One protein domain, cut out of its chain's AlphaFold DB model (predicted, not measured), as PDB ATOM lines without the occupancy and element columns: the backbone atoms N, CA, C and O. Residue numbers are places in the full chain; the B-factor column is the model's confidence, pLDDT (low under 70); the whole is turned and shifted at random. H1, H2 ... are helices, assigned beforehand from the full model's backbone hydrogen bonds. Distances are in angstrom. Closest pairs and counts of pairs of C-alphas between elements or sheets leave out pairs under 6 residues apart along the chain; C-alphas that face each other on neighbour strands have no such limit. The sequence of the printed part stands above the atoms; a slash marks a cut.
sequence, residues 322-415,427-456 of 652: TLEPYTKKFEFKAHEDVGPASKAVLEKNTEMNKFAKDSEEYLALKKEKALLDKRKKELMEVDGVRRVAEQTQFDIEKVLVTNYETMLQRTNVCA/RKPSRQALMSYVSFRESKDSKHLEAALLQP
ATOM      1  N   THR A 322      28.510  -9.488  45.778       50.09
ATOM      2  CA  THR A 322      28.369  -9.735  44.338       50.09
ATOM      3  C   THR A 322      27.395  -8.762  43.675       50.09
ATOM      4  O   THR A 322      26.174  -8.880  43.800       50.09
ATOM      5  N   LEU A 323      27.960  -7.815  42.924       50.59
ATOM      6  CA  LEU A 323      27.267  -7.071  41.877       50.59
ATOM      7  C   LEU A 323      27.409  -7.769  40.528       50.59
ATOM      8  O   LEU A 323      28.449  -8.353  40.219       50.59
ATOM      9  N   GLU A 324      26.391  -7.617  39.682       49.72
ATOM     10  CA  GLU A 324      26.572  -7.831  38.249       49.72
ATOM     11  C   GLU A 324      27.501  -6.734  37.686       49.72
ATOM     12  O   GLU A 324      27.347  -5.557  38.022       49.72
ATOM     13  N   PRO A 325      28.495  -7.089  36.853       51.06
ATOM     14  CA  PRO A 325      29.476  -6.133  36.351       51.06
ATOM     15  C   PRO A 325      28.828  -5.064  35.462       51.06
ATOM     16  O   PRO A 325      27.914  -5.351  34.692       51.06
ATOM     17  N   TYR A 326      29.356  -3.836  35.498       48.91
ATOM     18  CA  TYR A 326      28.974  -2.784  34.551       48.91
ATOM     19  C   TYR A 326      29.213  -3.246  33.104       48.91
ATOM     20  O   TYR A 326      30.350  -3.524  32.708       48.91
ATOM     21  N   THR A 327      28.135  -3.337  32.320       55.91
ATOM     22  CA  THR A 327      28.111  -4.043  31.027       55.91
ATOM     23  C   THR A 327      28.368  -3.169  29.802       55.91
ATOM     24  O   THR A 327      28.523  -3.721  28.709       55.91
ATOM     25  N   LYS A 328      28.431  -1.831  29.923       63.47
ATOM     26  CA  LYS A 328      28.746  -1.000  28.747       63.47
ATOM     27  C   LYS A 328      30.170  -1.288  28.275       63.47
ATOM     28  O   LYS A 328      31.100  -1.381  29.080       63.47
ATOM     29  N   LYS A 329      30.326  -1.411  26.959       68.31
ATOM     30  CA  LYS A 329      31.618  -1.525  26.281       68.31
ATOM     31  C   LYS A 329      32.029  -0.151  25.764       68.31
ATOM     32  O   LYS A 329      31.167   0.648  25.407       68.31
ATOM     33  N   PHE A 330      33.332   0.108  25.735       70.25
ATOM     34  CA  PHE A 330      33.856   1.271  25.036       70.25
ATOM     35  C   PHE A 330      33.684   1.051  23.533       70.25
ATOM     36  O   PHE A 330      34.181   0.063  22.987       70.25
ATOM     37  N   GLU A 331      32.961   1.951  22.876       73.31
ATOM     38  CA  GLU A 331      32.793   1.958  21.427       73.31
ATOM     39  C   GLU A 331      33.511   3.177  20.863       73.31
ATOM     40  O   GLU A 331      33.147   4.316  21.147       73.31
ATOM     41  N   PHE A 332      34.544   2.928  20.063       73.25
ATOM     42  CA  PHE A 332      35.321   3.988  19.437       73.25
ATOM     43  C   PHE A 332      34.780   4.323  18.046       73.25
ATOM     44  O   PHE A 332      34.534   3.423  17.239       73.25
ATOM     45  N   LYS A 333      34.692   5.619  17.737       75.62
ATOM     46  CA  LYS A 333      34.508   6.133  16.374       75.62
ATOM     47  C   LYS A 333      35.740   6.948  15.989       75.62
ATOM     48  O   LYS A 333      36.097   7.876  16.712       75.62
ATOM     49  N   ALA A 334      36.382   6.589  14.876       74.06
ATOM     50  CA  ALA A 334      37.530   7.325  14.338       74.06
ATOM     51  C   ALA A 334      37.152   8.777  14.018       74.06
ATOM     52  O   ALA A 334      35.996   9.044  13.682       74.06
ATOM     53  N   HIS A 335      38.116   9.697  14.120       79.12
ATOM     54  CA  HIS A 335      37.887  11.100  13.768       79.12
ATOM     55  C   HIS A 335      37.417  11.218  12.312       79.12
ATOM     56  O   HIS A 335      37.887  10.477  11.441       79.12
ATOM     57  N   GLU A 336      36.511  12.161  12.049       82.62
ATOM     58  CA  GLU A 336      35.831  12.306  10.754       82.62
ATOM     59  C   GLU A 336      36.814  12.469   9.586       82.62
ATOM     60  O   GLU A 336      36.541  11.990   8.491       82.62
ATOM     61  N   ASP A 337      37.999  13.029   9.843       83.62
ATOM     62  CA  ASP A 337      39.054  13.269   8.849       83.62
ATOM     63  C   ASP A 337      39.932  12.048   8.516       83.62
ATOM     64  O   ASP A 337      40.584  12.014   7.468       83.62
ATOM     65  N   VAL A 338      39.960  11.015   9.367       81.62
ATOM     66  CA  VAL A 338      40.826   9.833   9.167       81.62
ATOM     67  C   VAL A 338      40.334   8.979   7.992       81.62
ATOM     68  O   VAL A 338      41.140   8.450   7.216       81.62
ATOM     69  N   GLY A 339      39.012   8.862   7.834       84.44
ATOM     70  CA  GLY A 339      38.375   8.151   6.722       84.44
ATOM     71  C   GLY A 339      38.681   8.792   5.359       84.44
ATOM     72  O   GLY A 339      39.257   8.118   4.499       84.44
ATOM     73  N   PRO A 340      38.377  10.089   5.164       89.44
ATOM     74  CA  PRO A 340      38.728  10.853   3.970       89.44
ATOM     75  C   PRO A 340      40.225  10.823   3.643       89.44
ATOM     76  O   PRO A 340      40.585  10.550   2.499       89.44
ATOM     77  N   ALA A 341      41.112  11.010   4.629       85.56
ATOM     78  CA  ALA A 341      42.560  10.954   4.405       85.56
ATOM     79  C   ALA A 341      43.031   9.560   3.949       85.56
ATOM     80  O   ALA A 341      43.866   9.436   3.050       85.56
ATOM     81  N   SER A 342      42.465   8.493   4.522       86.25
ATOM     82  CA  SER A 342      42.757   7.117   4.100       86.25
ATOM     83  C   SER A 342      42.271   6.830   2.680       86.25
ATOM     84  O   SER A 342      42.962   6.138   1.930       86.25
ATOM     85  N   LYS A 343      41.113   7.385   2.305       90.44
ATOM     86  CA  LYS A 343      40.546   7.264   0.962       90.44
ATOM     87  C   LYS A 343      41.386   8.012  -0.079       90.44
ATOM     88  O   LYS A 343      41.711   7.424  -1.101       90.44
ATOM     89  N   ALA A 344      41.824   9.236   0.219       88.06
ATOM     90  CA  ALA A 344      42.668  10.034  -0.674       88.06
ATOM     91  C   ALA A 344      44.017   9.353  -0.982       88.06
ATOM     92  O   ALA A 344      44.467   9.336  -2.127       88.06
ATOM     93  N   VAL A 345      44.647   8.724   0.021       88.56
ATOM     94  CA  VAL A 345      45.862   7.911  -0.181       88.56
ATOM     95  C   VAL A 345      45.583   6.707  -1.083       88.56
ATOM     96  O   VAL A 345      46.396   6.385  -1.950       88.56
ATOM     97  N   LEU A 346      44.446   6.029  -0.887       89.00
ATOM     98  CA  LEU A 346      44.058   4.872  -1.692       89.00
ATOM     99  C   LEU A 346      43.805   5.271  -3.152       89.00
ATOM    100  O   LEU A 346      44.358   4.639  -4.047       89.00
ATOM    101  N   GLU A 347      43.042   6.340  -3.380       90.88
ATOM    102  CA  GLU A 347      42.742   6.891  -4.707       90.88
ATOM    103  C   GLU A 347      44.033   7.274  -5.446       90.88
ATOM    104  O   GLU A 347      44.241   6.841  -6.581       90.88
ATOM    105  N   LYS A 348      44.972   7.958  -4.775       88.19
ATOM    106  CA  LYS A 348      46.283   8.282  -5.362       88.19
ATOM    107  C   LYS A 348      47.140   7.054  -5.648       88.19
ATOM    108  O   LYS A 348      47.845   7.016  -6.652       88.19
ATOM    109  N   ASN A 349      47.063   6.019  -4.815       89.38
ATOM    110  CA  ASN A 349      47.744   4.753  -5.083       89.38
ATOM    111  C   ASN A 349      47.161   4.048  -6.322       89.38
ATOM    112  O   ASN A 349      47.901   3.485  -7.125       89.38
ATOM    113  N   THR A 350      45.840   4.108  -6.504       89.94
ATOM    114  CA  THR A 350      45.158   3.590  -7.695       89.94
ATOM    115  C   THR A 350      45.512   4.391  -8.950       89.94
ATOM    116  O   THR A 350      45.691   3.790 -10.007       89.94
ATOM    117  N   GLU A 351      45.654   5.715  -8.854       88.19
ATOM    118  CA  GLU A 351      46.143   6.561  -9.953       88.19
ATOM    119  C   GLU A 351      47.579   6.209 -10.350       88.19
ATOM    120  O   GLU A 351      47.845   6.001 -11.531       88.19
ATOM    121  N   MET A 352      48.485   6.058  -9.378       86.38
ATOM    122  CA  MET A 352      49.879   5.670  -9.635       86.38
ATOM    123  C   MET A 352      49.998   4.336 -10.383       86.38
ATOM    124  O   MET A 352      50.858   4.199 -11.248       86.38
ATOM    125  N   ASN A 353      49.123   3.365 -10.099       87.50
ATOM    126  CA  ASN A 353      49.138   2.049 -10.750       87.50
ATOM    127  C   ASN A 353      48.808   2.090 -12.255       87.50
ATOM    128  O   ASN A 353      48.981   1.078 -12.932       87.50
ATOM    129  N   LYS A 354      48.332   3.226 -12.784       90.12
ATOM    130  CA  LYS A 354      48.044   3.407 -14.217       90.12
ATOM    131  C   LYS A 354      49.276   3.798 -15.041       90.12
ATOM    132  O   LYS A 354      49.210   3.743 -16.264       90.12
ATOM    133  N   PHE A 355      50.375   4.185 -14.395       88.06
ATOM    134  CA  PHE A 355      51.578   4.697 -15.051       88.06
ATOM    135  C   PHE A 355      52.780   3.771 -14.824       88.06
ATOM    136  O   PHE A 355      52.873   3.074 -13.812       88.06
ATOM    137  N   ALA A 356      53.729   3.765 -15.764       83.19
ATOM    138  CA  ALA A 356      54.993   3.050 -15.594       83.19
ATOM    139  C   ALA A 356      55.817   3.690 -14.462       83.19
ATOM    140  O   ALA A 356      55.862   4.915 -14.346       83.19
ATOM    141  N   LYS A 357      56.497   2.872 -13.646       83.31
ATOM    142  CA  LYS A 357      57.192   3.308 -12.415       83.31
ATOM    143  C   LYS A 357      58.291   4.360 -12.626       83.31
ATOM    144  O   LYS A 357      58.659   5.037 -11.668       83.31
ATOM    145  N   ASP A 358      58.770   4.499 -13.856       83.06
ATOM    146  CA  ASP A 358      59.878   5.383 -14.220       83.06
ATOM    147  C   ASP A 358      59.400   6.626 -14.999       83.06
ATOM    148  O   ASP A 358      60.212   7.457 -15.391       83.06
ATOM    149  N   SER A 359      58.084   6.763 -15.221       84.94
ATOM    150  CA  SER A 359      57.487   7.932 -15.886       84.94
ATOM    151  C   SER A 359      57.513   9.178 -14.996       84.94
ATOM    152  O   SER A 359      57.423   9.084 -13.764       84.94
ATOM    153  N   GLU A 360      57.597  10.358 -15.614       85.25
ATOM    154  CA  GLU A 360      57.542  11.635 -14.893       85.25
ATOM    155  C   GLU A 360      56.220  11.790 -14.128       85.25
ATOM    156  O   GLU A 360      56.224  12.235 -12.977       85.25
ATOM    157  N   GLU A 361      55.103  11.331 -14.701       85.75
ATOM    158  CA  GLU A 361      53.780  11.341 -14.074       85.75
ATOM    159  C   GLU A 361      53.731  10.460 -12.820       85.75
ATOM    160  O   GLU A 361      53.205  10.875 -11.782       85.75
ATOM    161  N   TYR A 362      54.331   9.264 -12.866       88.50
ATOM    162  CA  TYR A 362      54.432   8.398 -11.691       88.50
ATOM    163  C   TYR A 362      55.279   9.045 -10.588       88.50
ATOM    164  O   TYR A 362      54.907   9.000  -9.411       88.50
ATOM    165  N   LEU A 363      56.405   9.669 -10.943       83.69
ATOM    166  CA  LEU A 363      57.285  10.345  -9.986       83.69
ATOM    167  C   LEU A 363      56.621  11.581  -9.354       83.69
ATOM    168  O   LEU A 363      56.820  11.825  -8.159       83.69
ATOM    169  N   ALA A 364      55.805  12.323 -10.108       85.44
ATOM    170  CA  ALA A 364      55.006  13.438  -9.599       85.44
ATOM    171  C   ALA A 364      53.913  12.961  -8.625       85.44
ATOM    172  O   ALA A 364      53.866  13.417  -7.478       85.44
ATOM    173  N   LEU A 365      53.113  11.960  -9.016       87.38
ATOM    174  CA  LEU A 365      52.080  11.365  -8.158       87.38
ATOM    175  C   LEU A 365      52.668  10.724  -6.893       87.38
ATOM    176  O   LEU A 365      52.067  10.787  -5.821       87.38
ATOM    177  N   LYS A 366      53.879  10.159  -6.976       88.38
ATOM    178  CA  LYS A 366      54.607   9.627  -5.817       88.38
ATOM    179  C   LYS A 366      54.942  10.718  -4.793       88.38
ATOM    180  O   LYS A 366      54.860  10.452  -3.593       88.38
ATOM    181  N   LYS A 367      55.299  11.934  -5.232       87.88
ATOM    182  CA  LYS A 367      55.538  13.081  -4.333       87.88
ATOM    183  C   LYS A 367      54.242  13.563  -3.675       87.88
ATOM    184  O   LYS A 367      54.234  13.800  -2.470       87.88
ATOM    185  N   GLU A 368      53.145  13.647  -4.430       87.19
ATOM    186  CA  GLU A 368      51.822  13.998  -3.886       87.19
ATOM    187  C   GLU A 368      51.329  12.965  -2.866       87.19
ATOM    188  O   GLU A 368      50.888  13.321  -1.771       87.19
ATOM    189  N   LYS A 369      51.471  11.673  -3.181       90.25
ATOM    190  CA  LYS A 369      51.136  10.583  -2.264       90.25
ATOM    191  C   LYS A 369      51.950  10.667  -0.974       90.25
ATOM    192  O   LYS A 369      51.379  10.500   0.094       90.25
ATOM    193  N   ALA A 370      53.244  10.986  -1.044       88.12
ATOM    194  CA  ALA A 370      54.079  11.136   0.150       88.12
ATOM    195  C   ALA A 370      53.584  12.256   1.090       88.12
ATOM    196  O   ALA A 370      53.649  12.108   2.311       88.12
ATOM    197  N   LEU A 371      53.046  13.354   0.543       89.06
ATOM    198  CA  LEU A 371      52.422  14.425   1.331       89.06
ATOM    199  C   LEU A 371      51.111  13.963   1.986       89.06
ATOM    200  O   LEU A 371      50.882  14.242   3.165       89.06
ATOM    201  N   LEU A 372      50.275  13.222   1.254       88.56
ATOM    202  CA  LEU A 372      49.039  12.641   1.789       88.56
ATOM    203  C   LEU A 372      49.308  11.574   2.856       88.56
ATOM    204  O   LEU A 372      48.632  11.559   3.882       88.56
ATOM    205  N   ASP A 373      50.319  10.727   2.655       87.44
ATOM    206  CA  ASP A 373      50.765   9.728   3.629       87.44
ATOM    207  C   ASP A 373      51.258  10.402   4.916       87.44
ATOM    208  O   ASP A 373      50.901   9.965   6.014       87.44
ATOM    209  N   LYS A 374      52.012  11.508   4.806       90.25
ATOM    210  CA  LYS A 374      52.439  12.304   5.965       90.25
ATOM    211  C   LYS A 374      51.236  12.863   6.731       90.25
ATOM    212  O   LYS A 374      51.147  12.665   7.940       90.25
ATOM    213  N   ARG A 375      50.280  13.485   6.036       86.94
ATOM    214  CA  ARG A 375      49.080  14.057   6.666       86.94
ATOM    215  C   ARG A 375      48.168  12.992   7.280       86.94
ATOM    216  O   ARG A 375      47.638  13.190   8.368       86.94
ATOM    217  N   LYS A 376      48.014  11.840   6.622       88.12
ATOM    218  CA  LYS A 376      47.305  10.680   7.181       88.12
ATOM    219  C   LYS A 376      47.978  10.199   8.464       88.12
ATOM    220  O   LYS A 376      47.282   9.921   9.434       88.12
ATOM    221  N   LYS A 377      49.313  10.104   8.478       88.62
ATOM    222  CA  LYS A 377      50.073   9.691   9.663       88.62
ATOM    223  C   LYS A 377      49.871  10.663  10.828       88.62
ATOM    224  O   LYS A 377      49.568  10.206  11.923       88.62
ATOM    225  N   GLU A 378      49.950  11.969  10.579       88.94
ATOM    226  CA  GLU A 378      49.683  13.010  11.586       88.94
ATOM    227  C   GLU A 378      48.258  12.891  12.160       88.94
ATOM    228  O   GLU A 378      48.080  12.874  13.376       88.94
ATOM    229  N   LEU A 379      47.244  12.716  11.304       87.38
ATOM    230  CA  LEU A 379      45.857  12.514  11.744       87.38
ATOM    231  C   LEU A 379      45.676  11.224  12.556       87.38
ATOM    232  O   LEU A 379      44.950  11.226  13.546       87.38
ATOM    233  N   MET A 380      46.340  10.129  12.172       84.38
ATOM    234  CA  MET A 380      46.298   8.866  12.919       84.38
ATOM    235  C   MET A 380      47.004   8.957  14.277       84.38
ATOM    236  O   MET A 380      46.549   8.330  15.230       84.38
ATOM    237  N   GLU A 381      48.093   9.722  14.386       86.69
ATOM    238  CA  GLU A 381      48.772   9.971  15.663       86.69
ATOM    239  C   GLU A 381      47.883  10.795  16.604       86.69
ATOM    240  O   GLU A 381      47.678  10.396  17.752       86.69
ATOM    241  N   VAL A 382      47.275  11.881  16.112       85.56
ATOM    242  CA  VAL A 382      46.330  12.706  16.889       85.56
ATOM    243  C   VAL A 382      45.094  11.903  17.310       85.56
ATOM    244  O   VAL A 382      44.701  11.943  18.478       85.56
ATOM    245  N   ASP A 383      44.507  11.117  16.400       83.31
ATOM    246  CA  ASP A 383      43.362  10.249  16.706       83.31
ATOM    247  C   ASP A 383      43.742   9.124  17.685       83.31
ATOM    248  O   ASP A 383      42.950   8.754  18.550       83.31
ATOM    249  N   GLY A 384      44.985   8.632  17.621       83.38
ATOM    250  CA  GLY A 384      45.551   7.690  18.585       83.38
ATOM    251  C   GLY A 384      45.650   8.276  19.996       83.38
ATOM    252  O   GLY A 384      45.219   7.632  20.954       83.38
ATOM    253  N   VAL A 385      46.150   9.509  20.132       82.94
ATOM    254  CA  VAL A 385      46.197  10.229  21.419       82.94
ATOM    255  C   VAL A 385      44.785  10.467  21.960       82.94
ATOM    256  O   VAL A 385      44.521  10.171  23.129       82.94
ATOM    257  N   ARG A 386      43.851  10.923  21.112       82.50
ATOM    258  CA  ARG A 386      42.437  11.108  21.477       82.50
ATOM    259  C   ARG A 386      41.812   9.806  21.972       82.50
ATOM    260  O   ARG A 386      41.195   9.790  23.032       82.50
ATOM    261  N   ARG A 387      42.021   8.701  21.254       80.94
ATOM    262  CA  ARG A 387      41.500   7.377  21.618       80.94
ATOM    263  C   ARG A 387      41.989   6.919  22.988       80.94
ATOM    264  O   ARG A 387      41.204   6.369  23.756       80.94
ATOM    265  N   VAL A 388      43.268   7.129  23.302       78.88
ATOM    266  CA  VAL A 388      43.825   6.797  24.624       78.88
ATOM    267  C   VAL A 388      43.184   7.657  25.715       78.88
ATOM    268  O   VAL A 388      42.839   7.126  26.771       78.88
ATOM    269  N   ALA A 389      42.974   8.952  25.461       75.62
ATOM    270  CA  ALA A 389      42.302   9.849  26.400       75.62
ATOM    271  C   ALA A 389      40.830   9.453  26.635       75.62
ATOM    272  O   ALA A 389      40.409   9.330  27.783       75.62
ATOM    273  N   GLU A 390      40.068   9.173  25.574       75.88
ATOM    274  CA  GLU A 390      38.662   8.746  25.654       75.88
ATOM    275  C   GLU A 390      38.499   7.386  26.342       75.88
ATOM    276  O   GLU A 390      37.614   7.223  27.182       75.88
ATOM    277  N   GLN A 391      39.370   6.420  26.039       78.06
ATOM    278  CA  GLN A 391      39.391   5.123  26.722       78.06
ATOM    279  C   GLN A 391      39.702   5.295  28.214       78.06
ATOM    280  O   GLN A 391      39.031   4.703  29.055       78.06
ATOM    281  N   THR A 392      40.683   6.141  28.549       69.50
ATOM    282  CA  THR A 392      41.041   6.441  29.943       69.50
ATOM    283  C   THR A 392      39.861   7.070  30.687       69.50
ATOM    284  O   THR A 392      39.530   6.630  31.787       69.50
ATOM    285  N   GLN A 393      39.182   8.045  30.074       68.69
ATOM    286  CA  GLN A 393      37.990   8.678  30.638       68.69
ATOM    287  C   GLN A 393      36.853   7.667  30.846       68.69
ATOM    288  O   GLN A 393      36.257   7.617  31.921       68.69
ATOM    289  N   PHE A 394      36.597   6.806  29.859       70.56
ATOM    290  CA  PHE A 394      35.599   5.744  29.971       70.56
ATOM    291  C   PHE A 394      35.916   4.760  31.105       70.56
ATOM    292  O   PHE A 394      35.018   4.363  31.849       70.56
ATOM    293  N   ASP A 395      37.180   4.362  31.264       68.62
ATOM    294  CA  ASP A 395      37.596   3.450  32.331       68.62
ATOM    295  C   ASP A 395      37.439   4.087  33.720       68.62
ATOM    296  O   ASP A 395      37.007   3.412  34.662       68.62
ATOM    297  N   ILE A 396      37.709   5.392  33.849       66.25
ATOM    298  CA  ILE A 396      37.438   6.168  35.069       66.25
ATOM    299  C   ILE A 396      35.935   6.190  35.361       66.25
ATOM    300  O   ILE A 396      35.520   5.816  36.461       66.25
ATOM    301  N   GLU A 397      35.102   6.553  34.384       65.31
ATOM    302  CA  GLU A 397      33.641   6.593  34.536       65.31
ATOM    303  C   GLU A 397      33.063   5.227  34.909       65.31
ATOM    304  O   GLU A 397      32.267   5.114  35.844       65.31
ATOM    305  N   LYS A 398      33.507   4.162  34.237       67.69
ATOM    306  CA  LYS A 398      33.115   2.783  34.543       67.69
ATOM    307  C   LYS A 398      33.422   2.420  35.993       67.69
ATOM    308  O   LYS A 398      32.582   1.812  36.665       67.69
ATOM    309  N   VAL A 399      34.607   2.778  36.483       64.75
ATOM    310  CA  VAL A 399      34.990   2.558  37.880       64.75
ATOM    311  C   VAL A 399      34.089   3.349  38.828       64.75
ATOM    312  O   VAL A 399      33.597   2.782  39.806       64.75
ATOM    313  N   LEU A 400      33.856   4.634  38.553       61.66
ATOM    314  CA  LEU A 400      33.032   5.497  39.399       61.66
ATOM    315  C   LEU A 400      31.587   4.988  39.491       61.66
ATOM    316  O   LEU A 400      31.064   4.866  40.599       61.66
ATOM    317  N   VAL A 401      30.978   4.608  38.363       62.41
ATOM    318  CA  VAL A 401      29.617   4.043  38.314       62.41
ATOM    319  C   VAL A 401      29.541   2.710  39.056       62.41
ATOM    320  O   VAL A 401      28.639   2.509  39.864       62.41
ATOM    321  N   THR A 402      30.505   1.808  38.846       65.50
ATOM    322  CA  THR A 402      30.531   0.513  39.549       65.50
ATOM    323  C   THR A 402      30.621   0.714  41.064       65.50
ATOM    324  O   THR A 402      29.887   0.081  41.825       65.50
ATOM    325  N   ASN A 403      31.478   1.633  41.520       62.78
ATOM    326  CA  ASN A 403      31.602   1.962  42.942       62.78
ATOM    327  C   ASN A 403      30.305   2.559  43.506       62.78
ATOM    328  O   ASN A 403      29.909   2.222  44.620       62.78
ATOM    329  N   TYR A 404      29.642   3.424  42.738       61.50
ATOM    330  CA  TYR A 404      28.370   4.030  43.121       61.50
ATOM    331  C   TYR A 404      27.266   2.980  43.312       61.50
ATOM    332  O   TYR A 404      26.646   2.934  44.374       61.50
ATOM    333  N   GLU A 405      27.077   2.078  42.346       64.69
ATOM    334  CA  GLU A 405      26.101   0.983  42.453       64.69
ATOM    335  C   GLU A 405      26.432   0.036  43.623       64.69
ATOM    336  O   GLU A 405      25.542  -0.378  44.370       64.69
ATOM    337  N   THR A 406      27.724  -0.241  43.855       67.38
ATOM    338  CA  THR A 406      28.179  -1.086  44.983       67.38
ATOM    339  C   THR A 406      27.773  -0.477  46.315       67.38
ATOM    340  O   THR A 406      27.235  -1.156  47.191       67.38
ATOM    341  N   MET A 407      28.024   0.822  46.463       65.44
ATOM    342  CA  MET A 407      27.686   1.571  47.662       65.44
ATOM    343  C   MET A 407      26.174   1.563  47.910       65.44
ATOM    344  O   MET A 407      25.755   1.339  49.047       65.44
ATOM    345  N   LEU A 408      25.349   1.753  46.871       65.94
ATOM    346  CA  LEU A 408      23.886   1.706  46.990       65.94
ATOM    347  C   LEU A 408      23.399   0.345  47.494       65.94
ATOM    348  O   LEU A 408      22.647   0.276  48.467       65.94
ATOM    349  N   GLN A 409      23.861  -0.743  46.876       70.19
ATOM    350  CA  GLN A 409      23.457  -2.088  47.277       70.19
ATOM    351  C   GLN A 409      23.863  -2.386  48.725       70.19
ATOM    352  O   GLN A 409      23.036  -2.845  49.516       70.19
ATOM    353  N   ARG A 410      25.113  -2.079  49.097       73.19
ATOM    354  CA  ARG A 410      25.610  -2.265  50.467       73.19
ATOM    355  C   ARG A 410      24.812  -1.470  51.481       73.19
ATOM    356  O   ARG A 410      24.466  -2.010  52.527       73.19
ATOM    357  N   THR A 411      24.501  -0.218  51.161       71.25
ATOM    358  CA  THR A 411      23.701   0.655  52.026       71.25
ATOM    359  C   THR A 411      22.325   0.042  52.281       71.25
ATOM    360  O   THR A 411      21.897  -0.034  53.430       71.25
ATOM    361  N   ASN A 412      21.665  -0.482  51.243       71.19
ATOM    362  CA  ASN A 412      20.345  -1.106  51.366       71.19
ATOM    363  C   ASN A 412      20.377  -2.385  52.213       71.19
ATOM    364  O   ASN A 412      19.583  -2.536  53.141       71.19
ATOM    365  N   VAL A 413      21.317  -3.295  51.935       77.56
ATOM    366  CA  VAL A 413      21.475  -4.540  52.709       77.56
ATOM    367  C   VAL A 413      21.795  -4.220  54.169       77.56
ATOM    368  O   VAL A 413      21.220  -4.811  55.084       77.56
ATOM    369  N   CYS A 414      22.681  -3.251  54.396       78.44
ATOM    370  CA  CYS A 414      23.057  -2.825  55.733       78.44
ATOM    371  C   CYS A 414      21.874  -2.206  56.490       78.44
ATOM    372  O   CYS A 414      21.662  -2.550  57.649       78.44
ATOM    373  N   ALA A 415      21.051  -1.380  55.838       74.38
ATOM    374  CA  ALA A 415      19.858  -0.792  56.444       74.38
ATOM    375  C   ALA A 415      18.832  -1.849  56.883       74.38
ATOM    376  O   ALA A 415      18.336  -1.796  58.011       74.38
ATOM    377  N   ARG A 427      23.378  -7.595  68.303       86.00
ATOM    378  CA  ARG A 427      24.465  -6.630  68.169       86.00
ATOM    379  C   ARG A 427      24.321  -5.827  66.878       86.00
ATOM    380  O   ARG A 427      23.919  -6.365  65.840       86.00
ATOM    381  N   LYS A 428      24.662  -4.543  66.938       80.62
ATOM    382  CA  LYS A 428      24.588  -3.614  65.805       80.62
ATOM    383  C   LYS A 428      25.992  -3.179  65.395       80.62
ATOM    384  O   LYS A 428      26.816  -2.976  66.277       80.62
ATOM    385  N   PRO A 429      26.276  -3.026  64.096       77.75
ATOM    386  CA  PRO A 429      27.560  -2.484  63.676       77.75
ATOM    387  C   PRO A 429      27.752  -1.078  64.248       77.75
ATOM    388  O   PRO A 429      26.791  -0.303  64.318       77.75
ATOM    389  N   SER A 430      28.988  -0.765  64.639       70.88
ATOM    390  CA  SER A 430      29.336   0.581  65.089       70.88
ATOM    391  C   SER A 430      29.173   1.593  63.955       70.88
ATOM    392  O   SER A 430      29.244   1.241  62.769       70.88
ATOM    393  N   ARG A 431      28.985   2.872  64.292       66.88
ATOM    394  CA  ARG A 431      28.857   3.946  63.282       66.88
ATOM    395  C   ARG A 431      30.062   3.978  62.333       66.88
ATOM    396  O   ARG A 431      29.923   4.088  61.118       66.88
ATOM    397  N   GLN A 432      31.256   3.793  62.875       63.94
ATOM    398  CA  GLN A 432      32.517   3.811  62.142       63.94
ATOM    399  C   GLN A 432      32.680   2.580  61.237       63.94
ATOM    400  O   GLN A 432      33.186   2.692  60.114       63.94
ATOM    401  N   ALA A 433      32.208   1.410  61.676       71.88
ATOM    402  CA  ALA A 433      32.158   0.221  60.831       71.88
ATOM    403  C   ALA A 433      31.205   0.429  59.641       71.88
ATOM    404  O   ALA A 433      31.560   0.089  58.510       71.88
ATOM    405  N   LEU A 434      30.047   1.062  59.866       71.25
ATOM    406  CA  LEU A 434      29.089   1.419  58.811       71.25
ATOM    407  C   LEU A 434      29.718   2.334  57.749       71.25
ATOM    408  O   LEU A 434      29.613   2.035  56.559       71.25
ATOM    409  N   MET A 435      30.431   3.390  58.165       65.88
ATOM    410  CA  MET A 435      31.174   4.286  57.257       65.88
ATOM    411  C   MET A 435      32.178   3.540  56.392       65.88
ATOM    412  O   MET A 435      32.256   3.744  55.175       65.88
ATOM    413  N   SER A 436      32.950   2.671  57.043       67.88
ATOM    414  CA  SER A 436      34.015   1.914  56.395       67.88
ATOM    415  C   SER A 436      33.435   0.945  55.369       67.88
ATOM    416  O   SER A 436      33.966   0.814  54.271       67.88
ATOM    417  N   TYR A 437      32.303   0.317  55.688       72.56
ATOM    418  CA  TYR A 437      31.643  -0.671  54.845       72.56
ATOM    419  C   TYR A 437      31.076  -0.098  53.541       72.56
ATOM    420  O   TYR A 437      31.321  -0.646  52.458       72.56
ATOM    421  N   VAL A 438      30.337   1.014  53.621       63.50
ATOM    422  CA  VAL A 438      29.716   1.630  52.433       63.50
ATOM    423  C   VAL A 438      30.746   2.248  51.494       63.50
ATOM    424  O   VAL A 438      30.542   2.256  50.283       63.50
ATOM    425  N   SER A 439      31.877   2.694  52.043       55.62
ATOM    426  CA  SER A 439      32.953   3.343  51.287       55.62
ATOM    427  C   SER A 439      34.028   2.364  50.791       55.62
ATOM    428  O   SER A 439      34.915   2.763  50.037       55.62
ATOM    429  N   PHE A 440      33.984   1.091  51.208       57.06
ATOM    430  CA  PHE A 440      35.030   0.112  50.902       57.06
ATOM    431  C   PHE A 440      35.088  -0.251  49.408       57.06
ATOM    432  O   PHE A 440      34.061  -0.452  48.757       57.06
ATOM    433  N   ARG A 441      36.297  -0.460  48.877       54.81
ATOM    434  CA  ARG A 441      36.525  -0.908  47.498       54.81
ATOM    435  C   ARG A 441      37.432  -2.135  47.474       54.81
ATOM    436  O   ARG A 441      38.502  -2.126  48.075       54.81
ATOM    437  N   GLU A 442      37.007  -3.170  46.753       48.62
ATOM    438  CA  GLU A 442      37.745  -4.435  46.645       48.62
ATOM    439  C   GLU A 442      38.988  -4.317  45.741       48.62
ATOM    440  O   GLU A 442      40.016  -4.920  46.028       48.62
ATOM    441  N   SER A 443      38.941  -3.476  44.696       45.72
ATOM    442  CA  SER A 443      40.074  -3.228  43.793       45.72
ATOM    443  C   SER A 443      40.588  -1.791  43.905       45.72
ATOM    444  O   SER A 443      39.879  -0.834  43.583       45.72
ATOM    445  N   LYS A 444      41.841  -1.649  44.349       47.72
ATOM    446  CA  LYS A 444      42.600  -0.385  44.366       47.72
ATOM    447  C   LYS A 444      43.362  -0.136  43.056       47.72
ATOM    448  O   LYS A 444      43.789   0.984  42.803       47.72
ATOM    449  N   ASP A 445      43.469  -1.152  42.200       46.06
ATOM    450  CA  ASP A 445      44.416  -1.206  41.084       46.06
ATOM    451  C   ASP A 445      43.828  -0.672  39.769       46.06
ATOM    452  O   ASP A 445      43.767  -1.380  38.764       46.06
ATOM    453  N   SER A 446      43.402   0.593  39.740       51.62
ATOM    454  CA  SER A 446      43.225   1.277  38.453       51.62
ATOM    455  C   SER A 446      44.357   2.271  38.246       51.62
ATOM    456  O   SER A 446      44.284   3.410  38.701       51.62
ATOM    457  N   LYS A 447      45.387   1.842  37.504       53.31
ATOM    458  CA  LYS A 447      46.508   2.694  37.063       53.31
ATOM    459  C   LYS A 447      46.030   3.968  36.342       53.31
ATOM    460  O   LYS A 447      46.715   4.983  36.359       53.31
ATOM    461  N   HIS A 448      44.841   3.918  35.738       50.50
ATOM    462  CA  HIS A 448      44.209   5.033  35.035       50.50
ATOM    463  C   HIS A 448      43.601   6.086  35.979       50.50
ATOM    464  O   HIS A 448      43.606   7.264  35.632       50.50
ATOM    465  N   LEU A 449      43.134   5.702  37.179       51.72
ATOM    466  CA  LEU A 449      42.647   6.671  38.172       51.72
ATOM    467  C   LEU A 449      43.793   7.457  38.812       51.72
ATOM    468  O   LEU A 449      43.677   8.668  38.955       51.72
ATOM    469  N   GLU A 450      44.898   6.796  39.169       49.38
ATOM    470  CA  GLU A 450      46.063   7.486  39.744       49.38
ATOM    471  C   GLU A 450      46.643   8.521  38.765       49.38
ATOM    472  O   GLU A 450      46.920   9.653  39.154       49.38
ATOM    473  N   ALA A 451      46.759   8.174  37.477       46.78
ATOM    474  CA  ALA A 451      47.362   9.045  36.466       46.78
ATOM    475  C   ALA A 451      46.501  10.263  36.066       46.78
ATOM    476  O   ALA A 451      47.056  11.317  35.762       46.78
ATOM    477  N   ALA A 452      45.168  10.146  36.056       46.12
ATOM    478  CA  ALA A 452      44.274  11.241  35.657       46.12
ATOM    479  C   ALA A 452      44.002  12.258  36.781       46.12
ATOM    480  O   ALA A 452      43.678  13.408  36.499       46.12
ATOM    481  N   LEU A 453      44.147  11.848  38.045       47.09
ATOM    482  CA  LEU A 453      43.754  12.636  39.223       47.09
ATOM    483  C   LEU A 453      44.938  13.265  39.972       47.09
ATOM    484  O   LEU A 453      44.738  14.161  40.787       47.09
ATOM    485  N   LEU A 454      46.168  12.836  39.673       40.81
ATOM    486  CA  LEU A 454      47.398  13.525  40.079       40.81
ATOM    487  C   LEU A 454      47.755  14.700  39.148       40.81
ATOM    488  O   LEU A 454      48.766  15.365  39.369       40.81
ATOM    489  N   GLN A 455      46.954  14.969  38.109       36.97
ATOM    490  CA  GLN A 455      47.154  16.154  37.281       36.97
ATOM    491  C   GLN A 455      46.595  17.407  37.972       36.97
ATOM    492  O   GLN A 455      45.483  17.376  38.499       36.97
ATOM    493  N   PRO A 456      47.330  18.531  37.946       34.62
ATOM    494  CA  PRO A 456      46.897  19.781  38.547       34.62
ATOM    495  C   PRO A 456      45.794  20.409  37.684       34.62
ATOM    496  O   PRO A 456      46.060  21.227  36.807       34.62
TER     497      PRO A 456
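What this domain is: This is residues 322 to 415 and 427 to 456 of the 652 residues of an uncharacterized protein of Corallococcus exercitus (UniProt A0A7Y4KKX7). After residues 322 to 337, which hold no named element, H1 and the far longer H2 form a lopsided helical hairpin; H3 lies beside the other end of H2, and H4 crosses H2 between them. The printed part has 124 residues with four named helices, H1 to H4 in order, and no named strand: all helix. It is an extended rod, 91 by 31 by 18 A, with a radius of gyration of the C-alphas of 26.1 A.

How they stand to each other: H2, residues 360 to 415, is the hub. H1, residues 338 to 352, touches its residues 362 to 383 at a shallow tilt of 25 degrees, opposite ways; the closest C-alphas, of Ala 341 and Lys 376, are 5.5 A apart. H3, residues 431 to 439, touches residues 407 to 414 of H2 at a shallow tilt of 27 degrees, opposite ways, closest at C-alphas 407 and 438, 5.2 A. H4, residues 447 to 453, touches residues 392 to 396 of H2, about perpendicular at 89 degrees, closest at C-alphas 396 and 449, 6.1 A. In the four helices every O i to N i+4 pair is within hydrogen-bond range.

Where its parts are: H1 spans 21.3 A from C-alpha 338 at (40.826, 9.833, 9.167), H2 81.6 A, H3 12.7 A, and H4 10.5 A to C-alpha 453 at (43.754, 12.636, 39.223).

The domain as a whole: Residues 416 to 426 are cut out, a C-alpha gap of 13.9 A. Confidence is low, for instance, at residues 438 to 456.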